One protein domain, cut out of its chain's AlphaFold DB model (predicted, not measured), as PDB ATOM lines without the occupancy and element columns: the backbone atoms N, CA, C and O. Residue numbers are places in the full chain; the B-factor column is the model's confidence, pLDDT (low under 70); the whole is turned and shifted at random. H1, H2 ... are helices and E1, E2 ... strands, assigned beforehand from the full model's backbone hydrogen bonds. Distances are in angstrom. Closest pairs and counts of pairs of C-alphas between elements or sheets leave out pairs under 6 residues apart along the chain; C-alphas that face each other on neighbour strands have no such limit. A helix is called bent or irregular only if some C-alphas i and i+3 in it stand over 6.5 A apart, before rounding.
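This is residues 52 to 142 and 331 to 417 of the 422 residues of an uncharacterized protein of Sorangium cellulosum (UniProt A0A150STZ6). Three long helices, H1, H4b and H5, run side by side as a bundle, which H3 and H4a join at one end. The 178 printed residues, mostly helix, run H1, H2, H3, E1, H4, H5; they are loose, radius of gyration of the C-alphas 20.4 A, spanning 70 by 32 by 18 A.

H1, residues 58 to 95, 54.6 A, begins at (15.477, -30.983, -33.498). H2 is 100 to 103, H3 111 to 130, E1 136 to 140. H4, 331 to 377, assigned as one helix by its hydrogen bonds, is bent, C-alphas 341 and 344 being 7.0 A apart; its arms are H4a, 331 to 341, and H4b, 344 to 377. H5, 380 to 417, 56.2 A, ends at (34.684, -18.181, 21.992).

H1 touches H5, closest C-alphas Ala 71 and Ala 389, 5.7 A, at a shallow tilt of 23 degrees. H4b and H5 form a hairpin, closest C-alphas Gln 350 and Ile 404, 4.7 A. Every O i to N i+4 pair is within hydrogen-bond range in H1, H3 and H4a, 23 of 30 in H4b, 33 of 34 in H5.

Residues 143 to 330 are not printed; C-alphas 142 and 331 are 27.8 A apart. Residues 414 to 417 have pLDDT under 70.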
ATOM      1  N   LEU A  52       8.741 -23.697 -25.972       81.69
ATOM      2  CA  LEU A  52       9.648 -22.907 -26.798       81.69
ATOM      3  C   LEU A  52       9.865 -23.612 -28.138       81.69
ATOM      4  O   LEU A  52       9.887 -24.836 -28.208       81.69
ATOM      5  N   LYS A  53      10.019 -22.846 -29.210       80.19
ATOM      6  CA  LYS A  53      10.436 -23.372 -30.509       80.19
ATOM      7  C   LYS A  53      11.645 -22.595 -30.969       80.19
ATOM      8  O   LYS A  53      11.656 -21.368 -30.858       80.19
ATOM      9  N   PHE A  54      12.640 -23.323 -31.444       82.81
ATOM     10  CA  PHE A  54      13.917 -22.774 -31.857       82.81
ATOM     11  C   PHE A  54      14.233 -23.198 -33.288       82.81
ATOM     12  O   PHE A  54      13.796 -24.248 -33.759       82.81
ATOM     13  N   GLU A  55      14.979 -22.357 -33.995       78.88
ATOM     14  CA  GLU A  55      15.449 -22.684 -35.339       78.88
ATOM     15  C   GLU A  55      16.631 -23.676 -35.270       78.88
ATOM     16  O   GLU A  55      17.132 -24.005 -34.193       78.88
ATOM     17  N   GLY A  56      17.081 -24.207 -36.410       72.38
ATOM     18  CA  GLY A  56      18.276 -25.071 -36.454       72.38
ATOM     19  C   GLY A  56      18.035 -26.577 -36.265       72.38
ATOM     20  O   GLY A  56      18.992 -27.348 -36.235       72.38
ATOM     21  N   GLY A  57      16.775 -27.018 -36.217       79.81
ATOM     22  CA  GLY A  57      16.395 -28.434 -36.207       79.81
ATOM     23  C   GLY A  57      16.310 -29.062 -34.810       79.81
ATOM     24  O   GLY A  57      16.644 -28.447 -33.801       79.81
ATOM     25  N   ALA A  58      15.840 -30.314 -34.753       78.12
ATOM     26  CA  ALA A  58      15.477 -30.983 -33.498       78.12
ATOM     27  C   ALA A  58      16.656 -31.195 -32.526       78.12
ATOM     28  O   ALA A  58      16.457 -31.118 -31.316       78.12
ATOM     29  N   ASP A  59      17.878 -31.419 -33.031       74.00
ATOM     30  CA  ASP A  59      19.082 -31.579 -32.191       74.00
ATOM     31  C   ASP A  59      19.433 -30.278 -31.452       74.00
ATOM     32  O   ASP A  59      19.650 -30.272 -30.240       74.00
ATOM     33  N   VAL A  60      19.424 -29.156 -32.177       79.12
ATOM     34  CA  VAL A  60      19.730 -27.829 -31.635       79.12
ATOM     35  C   VAL A  60      18.653 -27.399 -30.639       79.12
ATOM     36  O   VAL A  60      18.976 -26.968 -29.530       79.12
ATOM     37  N   GLU A  61      17.378 -27.586 -30.990       81.06
ATOM     38  CA  GLU A  61      16.260 -27.292 -30.093       81.06
ATOM     39  C   GLU A  61      16.332 -28.127 -28.804       81.06
ATOM     40  O   GLU A  61      16.169 -27.580 -27.711       81.06
ATOM     41  N   GLY A  62      16.629 -29.428 -28.908       78.69
ATOM     42  CA  GLY A  62      16.770 -30.321 -27.757       78.69
ATOM     43  C   GLY A  62      17.900 -29.904 -26.814       78.69
ATOM     44  O   GLY A  62      17.706 -29.852 -25.597       78.69
ATOM     45  N   LYS A  63      19.062 -29.522 -27.362       78.44
ATOM     46  CA  LYS A  63      20.207 -29.042 -26.569       78.44
ATOM     47  C   LYS A  63      19.887 -27.763 -25.805       78.44
ATOM     48  O   LYS A  63      20.176 -27.681 -24.611       78.44
ATOM     49  N   ILE A  64      19.253 -26.790 -26.465       82.31
ATOM     50  CA  ILE A  64      18.884 -25.517 -25.834       82.31
ATOM     51  C   ILE A  64      17.809 -25.746 -24.774       82.31
ATOM     52  O   ILE A  64      17.973 -25.299 -23.643       82.31
ATOM     53  N   LYS A  65      16.735 -26.482 -25.084       83.75
ATOM     54  CA  LYS A  65      15.674 -26.767 -24.107       83.75
ATOM     55  C   LYS A  65      16.210 -27.494 -22.883       83.75
ATOM     56  O   LYS A  65      15.949 -27.051 -21.771       83.75
ATOM     57  N   GLY A  66      17.005 -28.547 -23.065       79.94
ATOM     58  CA  GLY A  66      17.561 -29.278 -21.930       79.94
ATOM     59  C   GLY A  66      18.535 -28.431 -21.097       79.94
ATOM     60  O   GLY A  66      18.560 -28.562 -19.873       79.94
ATOM     61  N   PHE A  67      19.277 -27.504 -21.718       82.00
ATOM     62  CA  PHE A  67      20.076 -26.510 -20.991       82.00
ATOM     63  C   PHE A  67      19.201 -25.585 -20.133       82.00
ATOM     64  O   PHE A  67      19.471 -25.402 -18.946       82.00
ATOM     65  N   LEU A  68      18.127 -25.040 -20.710       83.38
ATOM     66  CA  LEU A  68      17.192 -24.170 -19.993       83.38
ATOM     67  C   LEU A  68      16.491 -24.919 -18.850       83.38
ATOM     68  O   LEU A  68      16.348 -24.377 -17.759       83.38
ATOM     69  N   GLU A  69      16.093 -26.176 -19.061       81.94
ATOM     70  CA  GLU A  69      15.487 -27.014 -18.019       81.94
ATOM     71  C   GLU A  69      16.455 -27.292 -16.865       81.94
ATOM     72  O   GLU A  69      16.052 -27.273 -15.699       81.94
ATOM     73  N   ALA A  70      17.727 -27.553 -17.176       80.25
ATOM     74  CA  ALA A  70      18.772 -27.726 -16.177       80.25
ATOM     75  C   ALA A  70      18.967 -26.444 -15.354       80.25
ATOM     76  O   ALA A  70      18.986 -26.506 -14.125       80.25
ATOM     77  N   ALA A  71      19.034 -25.285 -16.015       82.31
ATOM     78  CA  ALA A  71      19.149 -23.990 -15.349       82.31
ATOM     79  C   ALA A  71      17.939 -23.695 -14.444       82.31
ATOM     80  O   ALA A  71      18.121 -23.346 -13.280       82.31
ATOM     81  N   ALA A  72      16.712 -23.917 -14.928       82.81
ATOM     82  CA  ALA A  72      15.493 -23.729 -14.137       82.81
ATOM     83  C   ALA A  72      15.411 -24.689 -12.936       82.81
ATOM     84  O   ALA A  72      14.983 -24.303 -11.849       82.81
ATOM     85  N   SER A  73      15.855 -25.940 -13.108       81.81
ATOM     86  CA  SER A  73      15.908 -26.916 -12.013       81.81
ATOM     87  C   SER A  73      16.882 -26.476 -10.918       81.81
ATOM     88  O   SER A  73      16.569 -26.583  -9.737       81.81
ATOM     89  N   LEU A  74      18.049 -25.947 -11.297       81.19
ATOM     90  CA  LEU A  74      19.041 -25.448 -10.344       81.19
ATOM     91  C   LEU A  74      18.611 -24.150  -9.652       81.19
ATOM     92  O   LEU A  74      18.900 -23.980  -8.467       81.19
ATOM     93  N   ASP A  75      17.911 -23.259 -10.356       81.88
ATOM     94  CA  ASP A  75      17.321 -22.051  -9.770       81.88
ATOM     95  C   ASP A  75      16.327 -22.424  -8.662       81.88
ATOM     96  O   ASP A  75      16.470 -21.994  -7.515       81.88
ATOM     97  N   LYS A  76      15.418 -23.365  -8.956       82.69
ATOM     98  CA  LYS A  76      14.482 -23.902  -7.964       82.69
ATOM     99  C   LYS A  76      15.198 -24.539  -6.773       82.69
ATOM    100  O   LYS A  76      14.875 -24.219  -5.634       82.69
ATOM    101  N   LEU A  77      16.201 -25.385  -7.016       84.19
ATOM    102  CA  LEU A  77      16.994 -25.993  -5.940       84.19
ATOM    103  C   LEU A  77      17.729 -24.949  -5.091       84.19
ATOM    104  O   LEU A  77      17.939 -25.164  -3.901       84.19
ATOM    105  N   THR A  78      18.113 -23.816  -5.680       84.75
ATOM    106  CA  THR A  78      18.744 -22.706  -4.956       84.75
ATOM    107  C   THR A  78      17.746 -21.997  -4.047       84.75
ATOM    108  O   THR A  78      18.078 -21.697  -2.899       84.75
ATOM    109  N   ALA A  79      16.521 -21.773  -4.528       85.88
ATOM    110  CA  ALA A  79      15.438 -21.219  -3.721       85.88
ATOM    111  C   ALA A  79      15.024 -22.173  -2.586       85.88
ATOM    112  O   ALA A  79      14.876 -21.729  -1.446       85.88
ATOM    113  N   ASP A  80      14.914 -23.474  -2.870       86.00
ATOM    114  CA  ASP A  80      14.616 -24.511  -1.875       86.00
ATOM    115  C   ASP A  80      15.722 -24.576  -0.805       86.00
ATOM    116  O   ASP A  80      15.431 -24.596   0.389       86.00
ATOM    117  N   LEU A  81      17.000 -24.497  -1.204       86.50
ATOM    118  CA  LEU A  81      18.134 -24.428  -0.274       86.50
ATOM    119  C   LEU A  81      18.060 -23.193   0.641       86.50
ATOM    120  O   LEU A  81      18.361 -23.286   1.832       86.50
ATOM    121  N   GLU A  82      17.690 -22.028   0.098       88.88
ATOM    122  CA  GLU A  82      17.503 -20.808   0.891       88.88
ATOM    123  C   GLU A  82      16.340 -20.967   1.878       88.88
ATOM    124  O   GLU A  82      16.478 -20.604   3.047       88.88
ATOM    125  N   ALA A  83      15.221 -21.552   1.443       89.44
ATOM    126  CA  ALA A  83      14.065 -21.821   2.293       89.44
ATOM    127  C   ALA A  83      14.402 -22.794   3.437       89.44
ATOM    128  O   ALA A  83      14.087 -22.514   4.596       89.44
ATOM    129  N   ASP A  84      15.110 -23.886   3.140       88.12
ATOM    130  CA  ASP A  84      15.583 -24.855   4.133       88.12
ATOM    131  C   ASP A  84      16.524 -24.208   5.154       88.12
ATOM    132  O   ASP A  84      16.473 -24.506   6.356       88.12
ATOM    133  N   LEU A  85      17.377 -23.288   4.697       88.00
ATOM    134  CA  LEU A  85      18.279 -22.552   5.568       88.00
ATOM    135  C   LEU A  85      17.525 -21.548   6.453       88.00
ATOM    136  O   LEU A  85      17.787 -21.492   7.657       88.00
ATOM    137  N   ILE A  86      16.551 -20.815   5.902       91.00
ATOM    138  CA  ILE A  86      15.642 -19.948   6.671       91.00
ATOM    139  C   ILE A  86      14.921 -20.768   7.744       91.00
ATOM    140  O   ILE A  86      14.890 -20.357   8.902       91.00
ATOM    141  N   ALA A  87      14.394 -21.943   7.395       90.62
ATOM    142  CA  ALA A  87      13.704 -22.821   8.333       90.62
ATOM    143  C   ALA A  87      14.645 -23.338   9.434       90.62
ATOM    144  O   ALA A  87      14.295 -23.300  10.616       90.62
ATOM    145  N   SER A  88      15.859 -23.762   9.072       89.44
ATOM    146  CA  SER A  88      16.857 -24.286  10.014       89.44
ATOM    147  C   SER A  88      17.365 -23.210  10.981       89.44
ATOM    148  O   SER A  88      17.388 -23.423  12.196       89.44
ATOM    149  N   CYS A  89      17.725 -22.029  10.466       91.00
ATOM    150  CA  CYS A  89      18.110 -20.883  11.290       91.00
ATOM    151  C   CYS A  89      16.923 -20.384  12.123       91.00
ATOM    152  O   CYS A  89      17.080 -20.113  13.311       91.00
ATOM    153  N   GLY A  90      15.723 -20.337  11.544       92.06
ATOM    154  CA  GLY A  90      14.486 -19.984  12.232       92.06
ATOM    155  C   GLY A  90      14.196 -20.903  13.415       92.06
ATOM    156  O   GLY A  90      13.910 -20.425  14.509       92.06
ATOM    157  N   LYS A  91      14.346 -22.219  13.243       91.06
ATOM    158  CA  LYS A  91      14.198 -23.185  14.335       91.06
ATOM    159  C   LYS A  91      15.202 -22.919  15.460       91.06
ATOM    160  O   LYS A  91      14.795 -22.830  16.615       91.06
ATOM    161  N   LEU A  92      16.479 -22.716  15.129       89.75
ATOM    162  CA  LEU A  92      17.499 -22.366  16.123       89.75
ATOM    163  C   LEU A  92      17.159 -21.053  16.846       89.75
ATOM    164  O   LEU A  92      17.284 -20.971  18.063       89.75
ATOM    165  N   GLY A  93      16.695 -20.035  16.120       91.00
ATOM    166  CA  GLY A  93      16.252 -18.768  16.697       91.00
ATOM    167  C   GLY A  93      15.080 -18.930  17.667       91.00
ATOM    168  O   GLY A  93      15.122 -18.370  18.762       91.00
ATOM    169  N   LYS A  94      14.071 -19.733  17.302       90.38
ATOM    170  CA  LYS A  94      12.926 -20.065  18.170       90.38
ATOM    171  C   LYS A  94      13.384 -20.778  19.442       90.38
ATOM    172  O   LYS A  94      12.987 -20.376  20.533       90.38
ATOM    173  N   ASP A  95      14.281 -21.755  19.312       88.75
ATOM    174  CA  ASP A  95      14.857 -22.489  20.447       88.75
ATOM    175  C   ASP A  95      15.674 -21.560  21.384       88.75
ATOM    176  O   ASP A  95      15.804 -21.828  22.578       88.75
ATOM    177  N   LEU A  96      16.177 -20.429  20.868       87.44
ATOM    178  CA  LEU A  96      16.879 -19.377  21.622       87.44
ATOM    179  C   LEU A  96      15.976 -18.207  22.065       87.44
ATOM    180  O   LEU A  96      16.475 -17.206  22.593       87.44
ATOM    181  N   GLY A  97      14.661 -18.315  21.860       88.44
ATOM    182  CA  GLY A  97      13.671 -17.332  22.304       88.44
ATOM    183  C   GLY A  97      13.596 -16.058  21.458       88.44
ATOM    184  O   GLY A  97      13.247 -15.006  21.989       88.44
ATOM    185  N   MET A  98      13.962 -16.112  20.174       91.69
ATOM    186  CA  MET A  98      13.692 -15.023  19.224       91.69
ATOM    187  C   MET A  98      12.221 -15.025  18.792       91.69
ATOM    188  O   MET A  98      11.579 -16.076  18.737       91.69
ATOM    189  N   SER A  99      11.685 -13.847  18.474       89.88
ATOM    190  CA  SER A  99      10.293 -13.711  18.040       89.88
ATOM    191  C   SER A  99      10.098 -14.143  16.583       89.88
ATOM    192  O   SER A  99      11.003 -14.049  15.754       89.88
ATOM    193  N   GLU A 100       8.883 -14.567  16.224       83.94
ATOM    194  CA  GLU A 100       8.570 -14.928  14.832       83.94
ATOM    195  C   GLU A 100       8.727 -13.760  13.854       83.94
ATOM    196  O   GLU A 100       9.065 -13.981  12.694       83.94
ATOM    197  N   ALA A 101       8.553 -12.519  14.315       83.25
ATOM    198  CA  ALA A 101       8.762 -11.328  13.496       83.25
ATOM    199  C   ALA A 101      10.234 -11.148  13.077       83.25
ATOM    200  O   ALA A 101      10.505 -10.695  11.966       83.25
ATOM    201  N   GLU A 102      11.183 -11.534  13.934       80.44
ATOM    202  CA  GLU A 102      12.625 -11.464  13.648       80.44
ATOM    203  C   GLU A 102      13.091 -12.586  12.712       80.44
ATOM    204  O   GLU A 102      14.075 -12.429  11.990       80.44
ATOM    205  N   LEU A 103      12.373 -13.710  12.720       86.50
ATOM    206  CA  LEU A 103      12.726 -14.925  11.987       86.50
ATOM    207  C   LEU A 103      11.972 -15.072  10.661       86.50
ATOM    208  O   LEU A 103      12.253 -15.991   9.894       86.50
ATOM    209  N   LYS A 104      11.018 -14.180  10.374       85.50
ATOM    210  CA  LYS A 104      10.262 -14.191   9.124       85.50
ATOM    211  C   LYS A 104      11.090 -13.581   7.992       85.50
ATOM    212  O   LYS A 104      11.346 -12.373   7.959       85.50
ATOM    213  N   ALA A 105      11.460 -14.424   7.038       88.56
ATOM    214  CA  ALA A 105      12.013 -14.026   5.755       88.56
ATOM    215  C   ALA A 105      11.529 -14.978   4.661       88.56
ATOM    216  O   ALA A 105      11.155 -16.115   4.942       88.56
ATOM    217  N   GLU A 106      11.554 -14.495   3.427       85.12
ATOM    218  CA  GLU A 106      11.282 -15.290   2.233       85.12
ATOM    219  C   GLU A 106      12.569 -15.414   1.411       85.12
ATOM    220  O   GLU A 106      13.425 -14.522   1.506       85.12
ATOM    221  N   PRO A 107      12.721 -16.492   0.620       83.69
ATOM    222  CA  PRO A 107      13.842 -16.630  -0.293       83.69
ATOM    223  C   PRO A 107      13.943 -15.416  -1.217       83.69
ATOM    224  O   PRO A 107      12.979 -15.045  -1.884       83.69
ATOM    225  N   SER A 108      15.101 -14.766  -1.233       83.69
ATOM    226  CA  SER A 108      15.324 -13.550  -2.016       83.69
ATOM    227  C   SER A 108      16.774 -13.474  -2.480       83.69
ATOM    228  O   SER A 108      17.497 -12.514  -2.179       83.69
ATOM    229  N   GLY A 109      17.221 -14.493  -3.210       77.75
ATOM    230  CA  GLY A 109      18.567 -14.507  -3.770       77.75
ATOM    231  C   GLY A 109      19.645 -14.575  -2.685       77.75
ATOM    232  O   GLY A 109      20.690 -13.938  -2.804       77.75
ATOM    233  N   GLY A 110      19.374 -15.311  -1.610       79.69
ATOM    234  CA  GLY A 110      20.231 -15.508  -0.442       79.69
ATOM    235  C   GLY A 110      20.022 -14.490   0.683       79.69
ATOM    236  O   GLY A 110      20.396 -14.740   1.830       79.69
ATOM    237  N   LYS A 111      19.387 -13.344   0.404       84.62
ATOM    238  CA  LYS A 111      19.204 -12.273   1.399       84.62
ATOM    239  C   LYS A 111      18.232 -12.646   2.517       84.62
ATOM    240  O   LYS A 111      18.358 -12.132   3.629       84.62
ATOM    241  N   GLY A 112      17.262 -13.519   2.237       87.94
ATOM    242  CA  GLY A 112      16.301 -13.978   3.232       87.94
ATOM    243  C   GLY A 112      16.986 -14.820   4.301       87.94
ATOM    244  O   GLY A 112      16.901 -14.511   5.494       87.94
ATOM    245  N   ALA A 113      17.742 -15.830   3.865       87.44
ATOM    246  CA  ALA A 113      18.541 -16.654   4.764       87.44
ATOM    247  C   ALA A 113      19.647 -15.850   5.454       87.44
ATOM    248  O   ALA A 113      19.833 -16.006   6.658       87.44
ATOM    249  N   GLU A 114      20.336 -14.948   4.746       89.56
ATOM    250  CA  GLU A 114      21.342 -14.064   5.345       89.56
ATOM    251  C   GLU A 114      20.768 -13.277   6.524       89.56
ATOM    252  O   GLU A 114      21.343 -13.293   7.612       89.56
ATOM    253  N   LYS A 115      19.611 -12.634   6.340       89.50
ATOM    254  CA  LYS A 115      18.957 -11.852   7.392       89.50
ATOM    255  C   LYS A 115      18.647 -12.709   8.621       89.50
ATOM    256  O   LYS A 115      19.022 -12.335   9.734       89.50
ATOM    257  N   VAL A 116      17.982 -13.851   8.430       91.94
ATOM    258  CA  VAL A 116      17.558 -14.726   9.538       91.94
ATOM    259  C   VAL A 116      18.767 -15.350  10.223       91.94
ATOM    260  O   VAL A 116      18.909 -15.253  11.441       91.94
ATOM    261  N   CYS A 117      19.683 -15.944   9.462       90.94
ATOM    262  CA  CYS A 117      20.858 -16.598  10.019       90.94
ATOM    263  C   CYS A 117      21.824 -15.604  10.673       90.94
ATOM    264  O   CYS A 117      22.386 -15.943  11.706       90.94
ATOM    265  N   ASN A 118      21.987 -14.374  10.172       90.81
ATOM    266  CA  ASN A 118      22.810 -13.364  10.854       90.81
ATOM    267  C   ASN A 118      22.175 -12.896  12.170       90.81
ATOM    268  O   ASN A 118      22.885 -12.735  13.165       90.81
ATOM    269  N   ALA A 119      20.849 -12.733  12.216       90.56
ATOM    270  CA  ALA A 119      20.147 -12.399  13.454       90.56
ATOM    271  C   ALA A 119      20.301 -13.522  14.500       90.56
ATOM    272  O   ALA A 119      20.666 -13.273  15.652       90.56
ATOM    273  N   VAL A 120      20.127 -14.776  14.072       92.38
ATOM    274  CA  VAL A 120      20.338 -15.967  14.906       92.38
ATOM    275  C   VAL A 120      21.801 -16.088  15.330       92.38
ATOM    276  O   VAL A 120      22.085 -16.353  16.492       92.38
ATOM    277  N   SER A 121      22.743 -15.827  14.427       89.81
ATOM    278  CA  SER A 121      24.181 -15.812  14.701       89.81
ATOM    279  C   SER A 121      24.535 -14.801  15.793       89.81
ATOM    280  O   SER A 121      25.304 -15.122  16.700       89.81
ATOM    281  N   ALA A 122      23.958 -13.597  15.751       90.12
ATOM    282  CA  ALA A 122      24.146 -12.588  16.790       90.12
ATOM    283  C   ALA A 122      23.574 -13.054  18.139       90.12
ATOM    284  O   ALA A 122      24.235 -12.912  19.171       90.12
ATOM    285  N   LYS A 123      22.386 -13.676  18.133       90.38
ATOM    286  CA  LYS A 123      21.765 -14.252  19.334       90.38
ATOM    287  C   LYS A 123      22.601 -15.390  19.925       90.38
ATOM    288  O   LYS A 123      22.825 -15.402  21.133       90.38
ATOM    289  N   VAL A 124      23.105 -16.301  19.088       89.06
ATOM    290  CA  VAL A 124      24.028 -17.378  19.484       89.06
ATOM    291  C   VAL A 124      25.282 -16.779  20.111       89.06
ATOM    292  O   VAL A 124      25.644 -17.166  21.214       89.06
ATOM    293  N   ASN A 125      25.915 -15.795  19.468       88.19
ATOM    294  CA  ASN A 125      27.119 -15.143  19.991       88.19
ATOM    295  C   ASN A 125      26.868 -14.495  21.366       88.19
ATOM    296  O   ASN A 125      27.648 -14.685  22.298       88.19
ATOM    297  N   ALA A 126      25.745 -13.790  21.528       88.44
ATOM    298  CA  ALA A 126      25.343 -13.220  22.811       88.44
ATOM    299  C   ALA A 126      25.117 -14.305  23.878       88.44
ATOM    300  O   ALA A 126      25.598 -14.165  25.002       88.44
ATOM    301  N   ALA A 127      24.449 -15.406  23.522       86.56
ATOM    302  CA  ALA A 127      24.216 -16.532  24.421       86.56
ATOM    303  C   ALA A 127      25.523 -17.237  24.820       86.56
ATOM    304  O   ALA A 127      25.703 -17.572  25.988       86.56
ATOM    305  N   VAL A 128      26.467 -17.421  23.893       85.19
ATOM    306  CA  VAL A 128      27.789 -17.989  24.197       85.19
ATOM    307  C   VAL A 128      28.577 -17.049  25.116       85.19
ATOM    308  O   VAL A 128      29.142 -17.508  26.104       85.19
ATOM    309  N   LYS A 129      28.573 -15.733  24.856       85.19
ATOM    310  CA  LYS A 129      29.246 -14.733  25.708       85.19
ATOM    311  C   LYS A 129      28.664 -14.665  27.118       85.19
ATOM    312  O   LYS A 129      29.423 -14.595  28.079       85.19
ATOM    313  N   ALA A 130      27.340 -14.726  27.248       85.19
ATOM    314  CA  ALA A 130      26.669 -14.789  28.545       85.19
ATOM    315  C   ALA A 130      27.043 -16.057  29.332       85.19
ATOM    316  O   ALA A 130      27.006 -16.061  30.557       85.19
ATOM    317  N   ASN A 131      27.454 -17.114  28.627       81.19
ATOM    318  CA  ASN A 131      27.869 -18.393  29.190       81.19
ATOM    319  C   ASN A 131      29.374 -18.646  29.000       81.19
ATOM    320  O   ASN A 131      29.794 -19.783  28.778       81.19
ATOM    321  N   ALA A 132      30.202 -17.598  29.098       79.94
ATOM    322  CA  ALA A 132      31.653 -17.694  28.907       79.94
ATOM    323  C   ALA A 132      32.313 -18.745  29.822       79.94
ATOM    324  O   ALA A 132      33.285 -19.396  29.436       79.94
ATOM    325  N   GLU A 133      31.746 -18.967  31.011       76.12
ATOM    326  CA  GLU A 133      32.206 -19.988  31.953       76.12
ATOM    327  C   GLU A 133      32.075 -21.417  31.415       76.12
ATOM    328  O   GLU A 133      32.853 -22.273  31.826       76.12
ATOM    329  N   ALA A 134      31.160 -21.685  30.474       75.31
ATOM    330  CA  ALA A 134      30.941 -23.014  29.905       75.31
ATOM    331  C   ALA A 134      32.041 -23.435  28.914       75.31
ATOM    332  O   ALA A 134      32.188 -24.631  28.646       75.31
ATOM    333  N   LYS A 135      32.829 -22.477  28.392       77.00
ATOM    334  CA  LYS A 135      33.938 -22.701  27.442       77.00
ATOM    335  C   LYS A 135      33.566 -23.709  26.346       77.00
ATOM    336  O   LYS A 135      34.133 -24.804  26.276       77.00
ATOM    337  N   LEU A 136      32.564 -23.358  25.542       78.94
ATOM    338  CA  LEU A 136      32.052 -24.223  24.481       78.94
ATOM    339  C   LEU A 136      33.051 -24.317  23.321       78.94
ATOM    340  O   LEU A 136      33.560 -23.308  22.841       78.94
ATOM    341  N   ALA A 137      33.292 -25.535  22.853       77.62
ATOM    342  CA  ALA A 137      34.021 -25.838  21.636       77.62
ATOM    343  C   ALA A 137      33.116 -26.655  20.713       77.62
ATOM    344  O   ALA A 137      32.629 -27.724  21.083       77.62
ATOM    345  N   VAL A 138      32.899 -26.141  19.505       81.00
ATOM    346  CA  VAL A 138      32.097 -26.793  18.470       81.00
ATOM    347  C   VAL A 138      33.031 -27.303  17.384       81.00
ATOM    348  O   VAL A 138      33.807 -26.539  16.815       81.00
ATOM    349  N   GLN A 139      32.961 -28.599  17.109       76.62
ATOM    350  CA  GLN A 139      33.681 -29.267  16.033       76.62
ATOM    351  C   GLN A 139      32.643 -29.813  15.056       76.62
ATOM    352  O   GLN A 139      31.685 -30.466  15.466       76.62
ATOM    353  N   ILE A 140      32.815 -29.502  13.776       79.75
ATOM    354  CA  ILE A 140      31.918 -29.934  12.706       79.75
ATOM    355  C   ILE A 140      32.761 -30.720  11.714       79.75
ATOM    356  O   ILE A 140      33.673 -30.159  11.104       79.75
ATOM    357  N   GLU A 141      32.463 -32.005  11.558       77.44
ATOM    358  CA  GLU A 141      33.022 -32.795  10.468       77.44
ATOM    359  C   GLU A 141      32.144 -32.626   9.219       77.44
ATOM    360  O   GLU A 141      30.913 -32.708   9.316       77.44
ATOM    361  N   PRO A 142      32.741 -32.358   8.045       72.94
ATOM    362  CA  PRO A 142      31.982 -32.187   6.816       72.94
ATOM    363  C   PRO A 142      31.231 -33.478   6.450       72.94
ATOM    364  O   PRO A 142      31.789 -34.569   6.591       72.94
ATOM    365  N   ASP A 331      21.199 -22.328  31.358       81.88
ATOM    366  CA  ASP A 331      21.109 -21.587  30.095       81.88
ATOM    367  C   ASP A 331      22.124 -22.088  29.056       81.88
ATOM    368  O   ASP A 331      21.790 -22.243  27.880       81.88
ATOM    369  N   ALA A 332      23.331 -22.450  29.489       81.44
ATOM    370  CA  ALA A 332      24.334 -23.114  28.667       81.44
ATOM    371  C   ALA A 332      23.856 -24.501  28.212       81.44
ATOM    372  O   ALA A 332      24.086 -24.869  27.062       81.44
ATOM    373  N   GLN A 333      23.146 -25.258  29.059       80.94
ATOM    374  CA  GLN A 333      22.541 -26.534  28.647       80.94
ATOM    375  C   GLN A 333      21.481 -26.337  27.557       80.94
ATOM    376  O   GLN A 333      21.509 -27.050  26.554       80.94
ATOM    377  N   LYS A 334      20.593 -25.342  27.709       84.19
ATOM    378  CA  LYS A 334      19.593 -24.993  26.683       84.19
ATOM    379  C   LYS A 334      20.255 -24.596  25.364       84.19
ATOM    380  O   LYS A 334      19.851 -25.082  24.311       84.19
ATOM    381  N   LEU A 335      21.306 -23.779  25.424       85.00
ATOM    382  CA  LEU A 335      22.085 -23.382  24.251       85.00
ATOM    383  C   LEU A 335      22.723 -24.592  23.559       85.00
ATOM    384  O   LEU A 335      22.586 -24.748  22.349       85.00
ATOM    385  N   ILE A 336      23.388 -25.475  24.310       83.69
ATOM    386  CA  ILE A 336      23.996 -26.691  23.757       83.69
ATOM    387  C   ILE A 336      22.930 -27.580  23.101       83.69
ATOM    388  O   ILE A 336      23.168 -28.099  22.012       83.69
ATOM    389  N   ALA A 337      21.764 -27.752  23.729       84.31
ATOM    390  CA  ALA A 337      20.671 -28.552  23.180       84.31
ATOM    391  C   ALA A 337      20.129 -27.961  21.867       84.31
ATOM    392  O   ALA A 337      20.014 -28.681  20.874       84.31
ATOM    393  N   ALA A 338      19.882 -26.648  21.834       87.06
ATOM    394  CA  ALA A 338      19.426 -25.938  20.638       87.06
ATOM    395  C   ALA A 338      20.442 -26.047  19.488       87.06
ATOM    396  O   ALA A 338      20.077 -26.351  18.347       87.06
ATOM    397  N   LEU A 339      21.733 -25.868  19.798       85.56
ATOM    398  CA  LEU A 339      22.817 -26.028  18.834       85.56
ATOM    399  C   LEU A 339      22.883 -27.472  18.321       85.56
ATOM    400  O   LEU A 339      22.897 -27.665  17.113       85.56
ATOM    401  N   ARG A 340      22.846 -28.496  19.185       80.50
ATOM    402  CA  ARG A 340      22.858 -29.909  18.751       80.50
ATOM    403  C   ARG A 340      21.679 -30.264  17.847       80.50
ATOM    404  O   ARG A 340      21.856 -31.053  16.926       80.50
ATOM    405  N   ALA A 341      20.507 -29.682  18.088       84.38
ATOM    406  CA  ALA A 341      19.314 -29.955  17.295       84.38
ATOM    407  C   ALA A 341      19.355 -29.317  15.897       84.38
ATOM    408  O   ALA A 341      18.782 -29.874  14.965       84.38
ATOM    409  N   SER A 342      20.005 -28.158  15.747       86.12
ATOM    410  CA  SER A 342      19.878 -27.339  14.530       86.12
ATOM    411  C   SER A 342      21.182 -27.183  13.736       86.12
ATOM    412  O   SER A 342      21.128 -27.026  12.517       86.12
ATOM    413  N   LEU A 343      22.362 -27.281  14.370       85.12
ATOM    414  CA  LEU A 343      23.647 -27.204  13.657       85.12
ATOM    415  C   LEU A 343      23.822 -28.280  12.584       85.12
ATOM    416  O   LEU A 343      24.380 -27.933  11.548       85.12
ATOM    417  N   PRO A 344      23.399 -29.548  12.768       83.31
ATOM    418  CA  PRO A 344      23.604 -30.559  11.738       83.31
ATOM    419  C   PRO A 344      22.937 -30.189  10.408       83.31
ATOM    420  O   PRO A 344      23.539 -30.359   9.352       83.31
ATOM    421  N   ALA A 345      21.735 -29.607  10.450       84.50
ATOM    422  CA  ALA A 345      21.040 -29.137   9.253       84.50
ATOM    423  C   ALA A 345      21.773 -27.951   8.597       84.50
ATOM    424  O   ALA A 345      22.054 -27.981   7.400       84.50
ATOM    425  N   ILE A 346      22.176 -26.953   9.392       85.88
ATOM    426  CA  ILE A 346      22.910 -25.767   8.913       85.88
ATOM    427  C   ILE A 346      24.274 -26.164   8.316       85.88
ATOM    428  O   ILE A 346      24.657 -25.708   7.237       85.88
ATOM    429  N   ALA A 347      24.993 -27.072   8.976       85.06
ATOM    430  CA  ALA A 347      26.269 -27.598   8.506       85.06
ATOM    431  C   ALA A 347      26.110 -28.439   7.232       85.06
ATOM    432  O   ALA A 347      26.967 -28.367   6.350       85.06
ATOM    433  N   LYS A 348      25.014 -29.198   7.093       83.00
ATOM    434  CA  LYS A 348      24.711 -29.968   5.879       83.00
ATOM    435  C   LYS A 348      24.514 -29.053   4.674       83.00
ATOM    436  O   LYS A 348      25.054 -29.340   3.607       83.00
ATOM    437  N   VAL A 349      23.817 -27.931   4.856       82.69
ATOM    438  CA  VAL A 349      23.657 -26.895   3.826       82.69
ATOM    439  C   VAL A 349      25.014 -26.294   3.455       82.69
ATOM    440  O   VAL A 349      25.382 -26.293   2.283       82.69
ATOM    441  N   GLN A 350      25.804 -25.855   4.436       81.19
ATOM    442  CA  GLN A 350      27.079 -25.173   4.189       81.19
ATOM    443  C   GLN A 350      28.160 -26.073   3.571       81.19
ATOM    444  O   GLN A 350      28.911 -25.653   2.689       81.19
ATOM    445  N   LEU A 351      28.315 -27.283   4.104       79.06
ATOM    446  CA  LEU A 351      29.450 -28.159   3.809       79.06
ATOM    447  C   LEU A 351      29.099 -29.263   2.813       79.06
ATOM    448  O   LEU A 351      30.015 -29.823   2.213       79.06
ATOM    449  N   GLY A 352      27.808 -29.546   2.629       81.50
ATOM    450  CA  GLY A 352      27.306 -30.557   1.711       81.50
ATOM    451  C   GLY A 352      26.566 -29.953   0.522       81.50
ATOM    452  O   GLY A 352      27.183 -29.606  -0.489       81.50
ATOM    453  N   THR A 353      25.242 -29.834   0.646       79.75
ATOM    454  CA  THR A 353      24.333 -29.516  -0.467       79.75
ATOM    455  C   THR A 353      24.673 -28.186  -1.135       79.75
ATOM    456  O   THR A 353      24.742 -28.132  -2.357       79.75
ATOM    457  N   GLY A 354      24.983 -27.136  -0.368       81.94
ATOM    458  CA  GLY A 354      25.333 -25.824  -0.914       81.94
ATOM    459  C   GLY A 354      26.592 -25.853  -1.780       81.94
ATOM    460  O   GLY A 354      26.598 -25.286  -2.867       81.94
ATOM    461  N   LYS A 355      27.644 -26.579  -1.376       80.06
ATOM    462  CA  LYS A 355      28.861 -26.711  -2.199       80.06
ATOM    463  C   LYS A 355      28.612 -27.495  -3.484       80.06
ATOM    464  O   LYS A 355      29.098 -27.099  -4.541       80.06
ATOM    465  N   LYS A 356      27.871 -28.605  -3.398       78.56
ATOM    466  CA  LYS A 356      27.516 -29.416  -4.573       78.56
ATOM    467  C   LYS A 356      26.634 -28.619  -5.538       78.56
ATOM    468  O   LYS A 356      26.887 -28.643  -6.738       78.56
ATOM    469  N   LEU A 357      25.681 -27.851  -5.014       81.19
ATOM    470  CA  LEU A 357      24.823 -26.988  -5.816       81.19
ATOM    471  C   LEU A 357      25.614 -25.842  -6.460       81.19
ATOM    472  O   LEU A 357      25.474 -25.622  -7.657       81.19
ATOM    473  N   ALA A 358      26.518 -25.183  -5.728       82.75
ATOM    474  CA  ALA A 358      27.393 -24.146  -6.286       82.75
ATOM    475  C   ALA A 358      28.246 -24.672  -7.454       82.75
ATOM    476  O   ALA A 358      28.402 -23.992  -8.472       82.75
ATOM    477  N   ALA A 359      28.772 -25.896  -7.330       78.94
ATOM    478  CA  ALA A 359      29.518 -26.550  -8.401       78.94
ATOM    479  C   ALA A 359      28.626 -26.858  -9.617       78.94
ATOM    480  O   ALA A 359      29.027 -26.579 -10.746       78.94
ATOM    481  N   ALA A 360      27.409 -27.368  -9.395       77.88
ATOM    482  CA  ALA A 360      26.448 -27.649 -10.462       77.88
ATOM    483  C   ALA A 360      26.031 -26.375 -11.218       77.88
ATOM    484  O   ALA A 360      26.060 -26.346 -12.447       77.88
ATOM    485  N   VAL A 361      25.733 -25.292 -10.493       79.00
ATOM    486  CA  VAL A 361      25.372 -23.985 -11.067       79.00
ATOM    487  C   VAL A 361      26.540 -23.371 -11.843       79.00
ATOM    488  O   VAL A 361      26.361 -22.880 -12.959       79.00
ATOM    489  N   SER A 362      27.763 -23.469 -11.317       76.75
ATOM    490  CA  SER A 362      28.969 -23.044 -12.043       76.75
ATOM    491  C   SER A 362      29.181 -23.852 -13.331       76.75
ATOM    492  O   SER A 362      29.659 -23.314 -14.331       76.75
ATOM    493  N   GLY A 363      28.825 -25.141 -13.318       75.69
ATOM    494  CA  GLY A 363      28.840 -26.010 -14.495       75.69
ATOM    495  C   GLY A 363      27.897 -25.522 -15.595       75.69
ATOM    496  O   GLY A 363      28.308 -25.436 -16.751       75.69
ATOM    497  N   VAL A 364      26.683 -25.100 -15.230       74.75
ATOM    498  CA  VAL A 364      25.719 -24.515 -16.177       74.75
ATOM    499  C   VAL A 364      26.226 -23.199 -16.760       74.75
ATOM    500  O   VAL A 364      26.130 -22.999 -17.969       74.75
ATOM    501  N   GLY A 365      26.858 -22.338 -15.957       76.69
ATOM    502  CA  GLY A 365      27.494 -21.120 -16.474       76.69
ATOM    503  C   GLY A 365      28.541 -21.407 -17.561       76.69
ATOM    504  O   GLY A 365      28.559 -20.743 -18.597       76.69
ATOM    505  N   LYS A 366      29.374 -22.439 -17.369       73.50
ATOM    506  CA  LYS A 366      30.383 -22.856 -18.359       73.50
ATOM    507  C   LYS A 366      29.751 -23.435 -19.618       73.50
ATOM    508  O   LYS A 366      30.144 -23.065 -20.718       73.50
ATOM    509  N   ALA A 367      28.758 -24.302 -19.478       72.88
ATOM    510  CA  ALA A 367      28.120 -24.893 -20.644       72.88
ATOM    511  C   ALA A 367      27.220 -23.927 -21.406       72.88
ATOM    512  O   ALA A 367      27.007 -24.126 -22.595       72.88
ATOM    513  N   GLY A 368      26.746 -22.846 -20.784       73.56
ATOM    514  CA  GLY A 368      26.107 -21.757 -21.522       73.56
ATOM    515  C   GLY A 368      27.023 -21.169 -22.603       73.56
ATOM    516  O   GLY A 368      26.540 -20.751 -23.652       73.56
ATOM    517  N   VAL A 369      28.347 -21.215 -22.398       72.62
ATOM    518  CA  VAL A 369      29.342 -20.842 -23.417       72.62
ATOM    519  C   VAL A 369      29.384 -21.864 -24.554       72.62
ATOM    520  O   VAL A 369      29.471 -21.466 -25.709       72.62
ATOM    521  N   GLU A 370      29.267 -23.159 -24.256       71.44
ATOM    522  CA  GLU A 370      29.278 -24.226 -25.270       71.44
ATOM    523  C   GLU A 370      27.961 -24.305 -26.060       71.44
ATOM    524  O   GLU A 370      27.951 -24.586 -27.257       71.44
ATOM    525  N   VAL A 371      26.837 -23.983 -25.418       76.00
ATOM    526  CA  VAL A 371      25.516 -23.921 -26.062       76.00
ATOM    527  C   VAL A 371      25.346 -22.619 -26.858       76.00
ATOM    528  O   VAL A 371      24.429 -22.516 -27.669       76.00
ATOM    529  N   LYS A 372      26.252 -21.640 -26.722       76.56
ATOM    530  CA  LYS A 372      26.203 -20.364 -27.453       76.56
ATOM    531  C   LYS A 372      26.169 -20.556 -28.971       76.56
ATOM    532  O   LYS A 372      25.361 -19.919 -29.639       76.56
ATOM    533  N   ASP A 373      26.992 -21.448 -29.519       76.06
ATOM    534  CA  ASP A 373      27.035 -21.693 -30.968       76.06
ATOM    535  C   ASP A 373      25.772 -22.396 -31.482       76.06
ATOM    536  O   ASP A 373      25.320 -22.143 -32.601       76.06
ATOM    537  N   ALA A 374      25.169 -23.255 -30.654       77.69
ATOM    538  CA  ALA A 374      23.864 -23.848 -30.932       77.69
ATOM    539  C   ALA A 374      22.756 -22.783 -30.864       77.69
ATOM    540  O   ALA A 374      21.898 -22.732 -31.740       77.69
ATOM    541  N   ALA A 375      22.823 -21.879 -29.884       79.25
ATOM    542  CA  ALA A 375      21.881 -20.781 -29.715       79.25
ATOM    543  C   ALA A 375      21.927 -19.782 -30.881       79.25
ATOM    544  O   ALA A 375      20.881 -19.355 -31.355       79.25
ATOM    545  N   LEU A 376      23.117 -19.462 -31.400       81.00
ATOM    546  CA  LEU A 376      23.279 -18.596 -32.575       81.00
ATOM    547  C   LEU A 376      22.618 -19.186 -33.829       81.00
ATOM    548  O   LEU A 376      22.043 -18.452 -34.626       81.00
ATOM    549  N   LYS A 377      22.662 -20.512 -33.987       79.44
ATOM    550  CA  LYS A 377      21.991 -21.232 -35.085       79.44
ATOM    551  C   LYS A 377      20.477 -21.363 -34.888       79.44
ATOM    552  O   LYS A 377      19.779 -21.729 -35.827       79.44
ATOM    553  N   ALA A 378      19.998 -21.089 -33.681       78.75
ATOM    554  CA  ALA A 378      18.620 -21.279 -33.251       78.75
ATOM    555  C   ALA A 378      17.775 -20.000 -33.192       78.75
ATOM    556  O   ALA A 378      16.606 -20.061 -32.794       78.75
ATOM    557  N   GLY A 379      18.357 -18.869 -33.595       83.25
ATOM    558  CA  GLY A 379      17.695 -17.569 -33.678       83.25
ATOM    559  C   GLY A 379      17.870 -16.708 -32.423       83.25
ATOM    560  O   GLY A 379      18.318 -17.166 -31.366       83.25
ATOM    561  N   GLY A 380      17.497 -15.428 -32.517       81.00
ATOM    562  CA  GLY A 380      17.720 -14.444 -31.449       81.00
ATOM    563  C   GLY A 380      17.076 -14.813 -30.105       81.00
ATOM    564  O   GLY A 380      17.648 -14.547 -29.044       81.00
ATOM    565  N   LYS A 381      15.925 -15.503 -30.128       81.12
ATOM    566  CA  LYS A 381      15.235 -15.968 -28.911       81.12
ATOM    567  C   LYS A 381      16.042 -17.026 -28.150       81.12
ATOM    568  O   LYS A 381      16.079 -16.999 -26.921       81.12
ATOM    569  N   ALA A 382      16.710 -17.939 -28.855       81.50
ATOM    570  CA  ALA A 382      17.561 -18.950 -28.229       81.50
ATOM    571  C   ALA A 382      18.756 -18.315 -27.520       81.50
ATOM    572  O   ALA A 382      19.047 -18.659 -26.376       81.50
ATOM    573  N   VAL A 383      19.404 -17.349 -28.176       82.88
ATOM    574  CA  VAL A 383      20.519 -16.590 -27.594       82.88
ATOM    575  C   VAL A 383      20.075 -15.865 -26.325       82.88
ATOM    576  O   VAL A 383      20.744 -15.972 -25.300       82.88
ATOM    577  N   ALA A 384      18.924 -15.189 -26.361       82.31
ATOM    578  CA  ALA A 384      18.382 -14.486 -25.201       82.31
ATOM    579  C   ALA A 384      18.029 -15.437 -24.044       82.31
ATOM    580  O   ALA A 384      18.328 -15.138 -22.890       82.31
ATOM    581  N   CYS A 385      17.455 -16.604 -24.342       82.62
ATOM    582  CA  CYS A 385      17.160 -17.622 -23.337       82.62
ATOM    583  C   CYS A 385      18.412 -18.223 -22.700       82.62
ATOM    584  O   CYS A 385      18.466 -18.360 -21.478       82.62
ATOM    585  N   VAL A 386      19.428 -18.547 -23.499       83.44
ATOM    586  CA  VAL A 386      20.697 -19.065 -22.977       83.44
ATOM    587  C   VAL A 386      21.398 -18.009 -22.125       83.44
ATOM    588  O   VAL A 386      21.841 -18.331 -21.028       83.44
ATOM    589  N   ALA A 387      21.427 -16.747 -22.566       82.50
ATOM    590  CA  ALA A 387      21.973 -15.645 -21.775       82.50
ATOM    591  C   ALA A 387      21.235 -15.488 -20.434       82.50
ATOM    592  O   ALA A 387      21.873 -15.502 -19.384       82.50
ATOM    593  N   ALA A 388      19.897 -15.463 -20.448       82.50
ATOM    594  CA  ALA A 388      19.090 -15.366 -19.232       82.50
ATOM    595  C   ALA A 388      19.338 -16.531 -18.257       82.50
ATOM    596  O   ALA A 388      19.399 -16.323 -17.047       82.50
ATOM    597  N   ALA A 389      19.514 -17.753 -18.766       81.31
ATOM    598  CA  ALA A 389      19.853 -18.917 -17.950       81.31
ATOM    599  C   ALA A 389      21.274 -18.846 -17.363       81.31
ATOM    600  O   ALA A 389      21.489 -19.261 -16.220       81.31
ATOM    601  N   VAL A 390      22.240 -18.285 -18.097       81.00
ATOM    602  CA  VAL A 390      23.597 -18.028 -17.586       81.00
ATOM    603  C   VAL A 390      23.581 -16.951 -16.499       81.00
ATOM    604  O   VAL A 390      24.176 -17.157 -15.441       81.00
ATOM    605  N   ASP A 391      22.854 -15.851 -16.701       79.56
ATOM    606  CA  ASP A 391      22.699 -14.782 -15.705       79.56
ATOM    607  C   ASP A 391      21.973 -15.269 -14.441       79.56
ATOM    608  O   ASP A 391      22.370 -14.943 -13.315       79.56
ATOM    609  N   ALA A 392      20.939 -16.100 -14.604       79.38
ATOM    610  CA  ALA A 392      20.264 -16.764 -13.491       79.38
ATOM    611  C   ALA A 392      21.230 -17.681 -12.727       79.38
ATOM    612  O   ALA A 392      21.277 -17.638 -11.501       79.38
ATOM    613  N   SER A 393      22.082 -18.429 -13.434       77.38
ATOM    614  CA  SER A 393      23.109 -19.276 -12.812       77.38
ATOM    615  C   SER A 393      24.156 -18.451 -12.047       77.38
ATOM    616  O   SER A 393      24.545 -18.798 -10.930       77.38
ATOM    617  N   ALA A 394      24.597 -17.313 -12.589       79.38
ATOM    618  CA  ALA A 394      25.506 -16.409 -11.881       79.38
ATOM    619  C   ALA A 394      24.859 -15.846 -10.601       79.38
ATOM    620  O   ALA A 394      25.482 -15.834  -9.536       79.38
ATOM    621  N   SER A 395      23.588 -15.449 -10.693       77.19
ATOM    622  CA  SER A 395      22.801 -14.952  -9.560       77.19
ATOM    623  C   SER A 395      22.618 -16.031  -8.491       77.19
ATOM    624  O   SER A 395      22.913 -15.786  -7.324       77.19
ATOM    625  N   ALA A 396      22.243 -17.247  -8.891       80.88
ATOM    626  CA  ALA A 396      22.114 -18.400  -8.008       80.88
ATOM    627  C   ALA A 396      23.443 -18.743  -7.317       80.88
ATOM    628  O   ALA A 396      23.460 -19.009  -6.119       80.88
ATOM    629  N   THR A 397      24.578 -18.658  -8.019       81.69
ATOM    630  CA  THR A 397      25.907 -18.865  -7.413       81.69
ATOM    631  C   THR A 397      26.173 -17.855  -6.300       81.69
ATOM    632  O   THR A 397      26.616 -18.237  -5.216       81.69
ATOM    633  N   ALA A 398      25.867 -16.575  -6.534       82.62
ATOM    634  CA  ALA A 398      26.000 -15.543  -5.511       82.62
ATOM    635  C   ALA A 398      25.063 -15.803  -4.319       82.62
ATOM    636  O   ALA A 398      25.484 -15.686  -3.170       82.62
ATOM    637  N   SER A 399      23.820 -16.218  -4.575       82.25
ATOM    638  CA  SER A 399      22.853 -16.581  -3.534       82.25
ATOM    639  C   SER A 399      23.316 -17.768  -2.690       82.25
ATOM    640  O   SER A 399      23.220 -17.729  -1.465       82.25
ATOM    641  N   ILE A 400      23.875 -18.802  -3.322       84.50
ATOM    642  CA  ILE A 400      24.433 -19.963  -2.626       84.50
ATOM    643  C   ILE A 400      25.642 -19.552  -1.782       84.50
ATOM    644  O   ILE A 400      25.742 -19.978  -0.635       84.50
ATOM    645  N   ASP A 401      26.538 -18.706  -2.299       84.75
ATOM    646  CA  ASP A 401      27.686 -18.201  -1.534       84.75
ATOM    647  C   ASP A 401      27.240 -17.397  -0.302       84.75
ATOM    648  O   ASP A 401      27.754 -17.611   0.798       84.75
ATOM    649  N   VAL A 402      26.222 -16.546  -0.453       84.94
ATOM    650  CA  VAL A 402      25.589 -15.826   0.661       84.94
ATOM    651  C   VAL A 402      24.989 -16.804   1.679       84.94
ATOM    652  O   VAL A 402      25.264 -16.683   2.871       84.94
ATOM    653  N   ASN A 403      24.256 -17.827   1.235       83.25
ATOM    654  CA  ASN A 403      23.678 -18.854   2.111       83.25
ATOM    655  C   ASN A 403      24.754 -19.654   2.864       83.25
ATOM    656  O   ASN A 403      24.632 -19.911   4.067       83.25
ATOM    657  N   ILE A 404      25.844 -20.021   2.183       85.31
ATOM    658  CA  ILE A 404      27.001 -20.701   2.779       85.31
ATOM    659  C   ILE A 404      27.653 -19.797   3.828       85.31
ATOM    660  O   ILE A 404      27.928 -20.259   4.936       85.31
ATOM    661  N   LYS A 405      27.871 -18.514   3.521       85.06
ATOM    662  CA  LYS A 405      28.432 -17.535   4.465       85.06
ATOM    663  C   LYS A 405      27.529 -17.331   5.675       85.06
ATOM    664  O   LYS A 405      28.017 -17.356   6.797       85.06
ATOM    665  N   ALA A 406      26.223 -17.205   5.471       82.38
ATOM    666  CA  ALA A 406      25.247 -17.048   6.540       82.38
ATOM    667  C   ALA A 406      25.228 -18.267   7.483       82.38
ATOM    668  O   ALA A 406      25.275 -18.125   8.708       82.38
ATOM    669  N   SER A 407      25.265 -19.475   6.916       79.75
ATOM    670  CA  SER A 407      25.405 -20.731   7.667       79.75
ATOM    671  C   SER A 407      26.729 -20.794   8.441       79.75
ATOM    672  O   SER A 407      26.774 -21.209   9.607       79.75
ATOM    673  N   ALA A 408      27.812 -20.330   7.807       83.81
ATOM    674  CA  ALA A 408      29.136 -20.247   8.408       83.81
ATOM    675  C   ALA A 408      29.176 -19.249   9.566       83.81
ATOM    676  O   ALA A 408      29.857 -19.517  10.550       83.81
ATOM    677  N   SER A 409      28.437 -18.138   9.492       83.31
ATOM    678  CA  SER A 409      28.320 -17.162  10.579       83.31
ATOM    679  C   SER A 409      27.706 -17.792  11.827       83.31
ATOM    680  O   SER A 409      28.246 -17.621  12.922       83.31
ATOM    681  N   VAL A 410      26.631 -18.578  11.675       82.06
ATOM    682  CA  VAL A 410      25.978 -19.277  12.798       82.06
ATOM    683  C   VAL A 410      26.924 -20.300  13.429       82.06
ATOM    684  O   VAL A 410      27.157 -20.270  14.639       82.06
ATOM    685  N   SER A 411      27.523 -21.165  12.606       77.50
ATOM    686  CA  SER A 411      28.486 -22.179  13.060       77.50
ATOM    687  C   SER A 411      29.732 -21.540  13.689       77.50
ATOM    688  O   SER A 411      30.206 -21.954  14.748       77.50
ATOM    689  N   GLY A 412      30.228 -20.471  13.067       79.50
ATOM    690  CA  GLY A 412      31.357 -19.668  13.513       79.50
ATOM    691  C   GLY A 412      31.084 -19.005  14.856       79.50
ATOM    692  O   GLY A 412      31.907 -19.105  15.759       79.50
ATOM    693  N   SER A 413      29.902 -18.423  15.043       77.69
ATOM    694  CA  SER A 413      29.492 -17.792  16.304       77.69
ATOM    695  C   SER A 413      29.363 -18.786  17.453       77.69
ATOM    696  O   SER A 413      29.632 -18.425  18.596       77.69
ATOM    697  N   ALA A 414      29.018 -20.041  17.161       69.50
ATOM    698  CA  ALA A 414      29.035 -21.111  18.153       69.50
ATOM    699  C   ALA A 414      30.471 -21.547  18.529       69.50
ATOM    700  O   ALA A 414      30.710 -21.962  19.661       69.50
ATOM    701  N   SER A 415      31.436 -21.427  17.606       59.09
ATOM    702  CA  SER A 415      32.856 -21.783  17.817       59.09
ATOM    703  C   SER A 415      33.767 -20.636  18.303       59.09
ATOM    704  O   SER A 415      34.829 -20.884  18.876       59.09
ATOM    705  N   GLY A 416      33.372 -19.377  18.085       48.50
ATOM    706  CA  GLY A 416      34.238 -18.193  18.164       48.50
ATOM    707  C   GLY A 416      34.742 -17.817  19.560       48.50
ATOM    708  O   GLY A 416      35.659 -17.011  19.680       48.50
ATOM    709  N   SER A 417      34.210 -18.420  20.623       36.78
ATOM    710  CA  SER A 417      34.684 -18.181  21.992       36.78
ATOM    711  C   SER A 417      35.872 -19.056  22.411       36.78
ATOM    712  O   SER A 417      36.342 -18.921  23.536       36.78
TER     713      SER A 417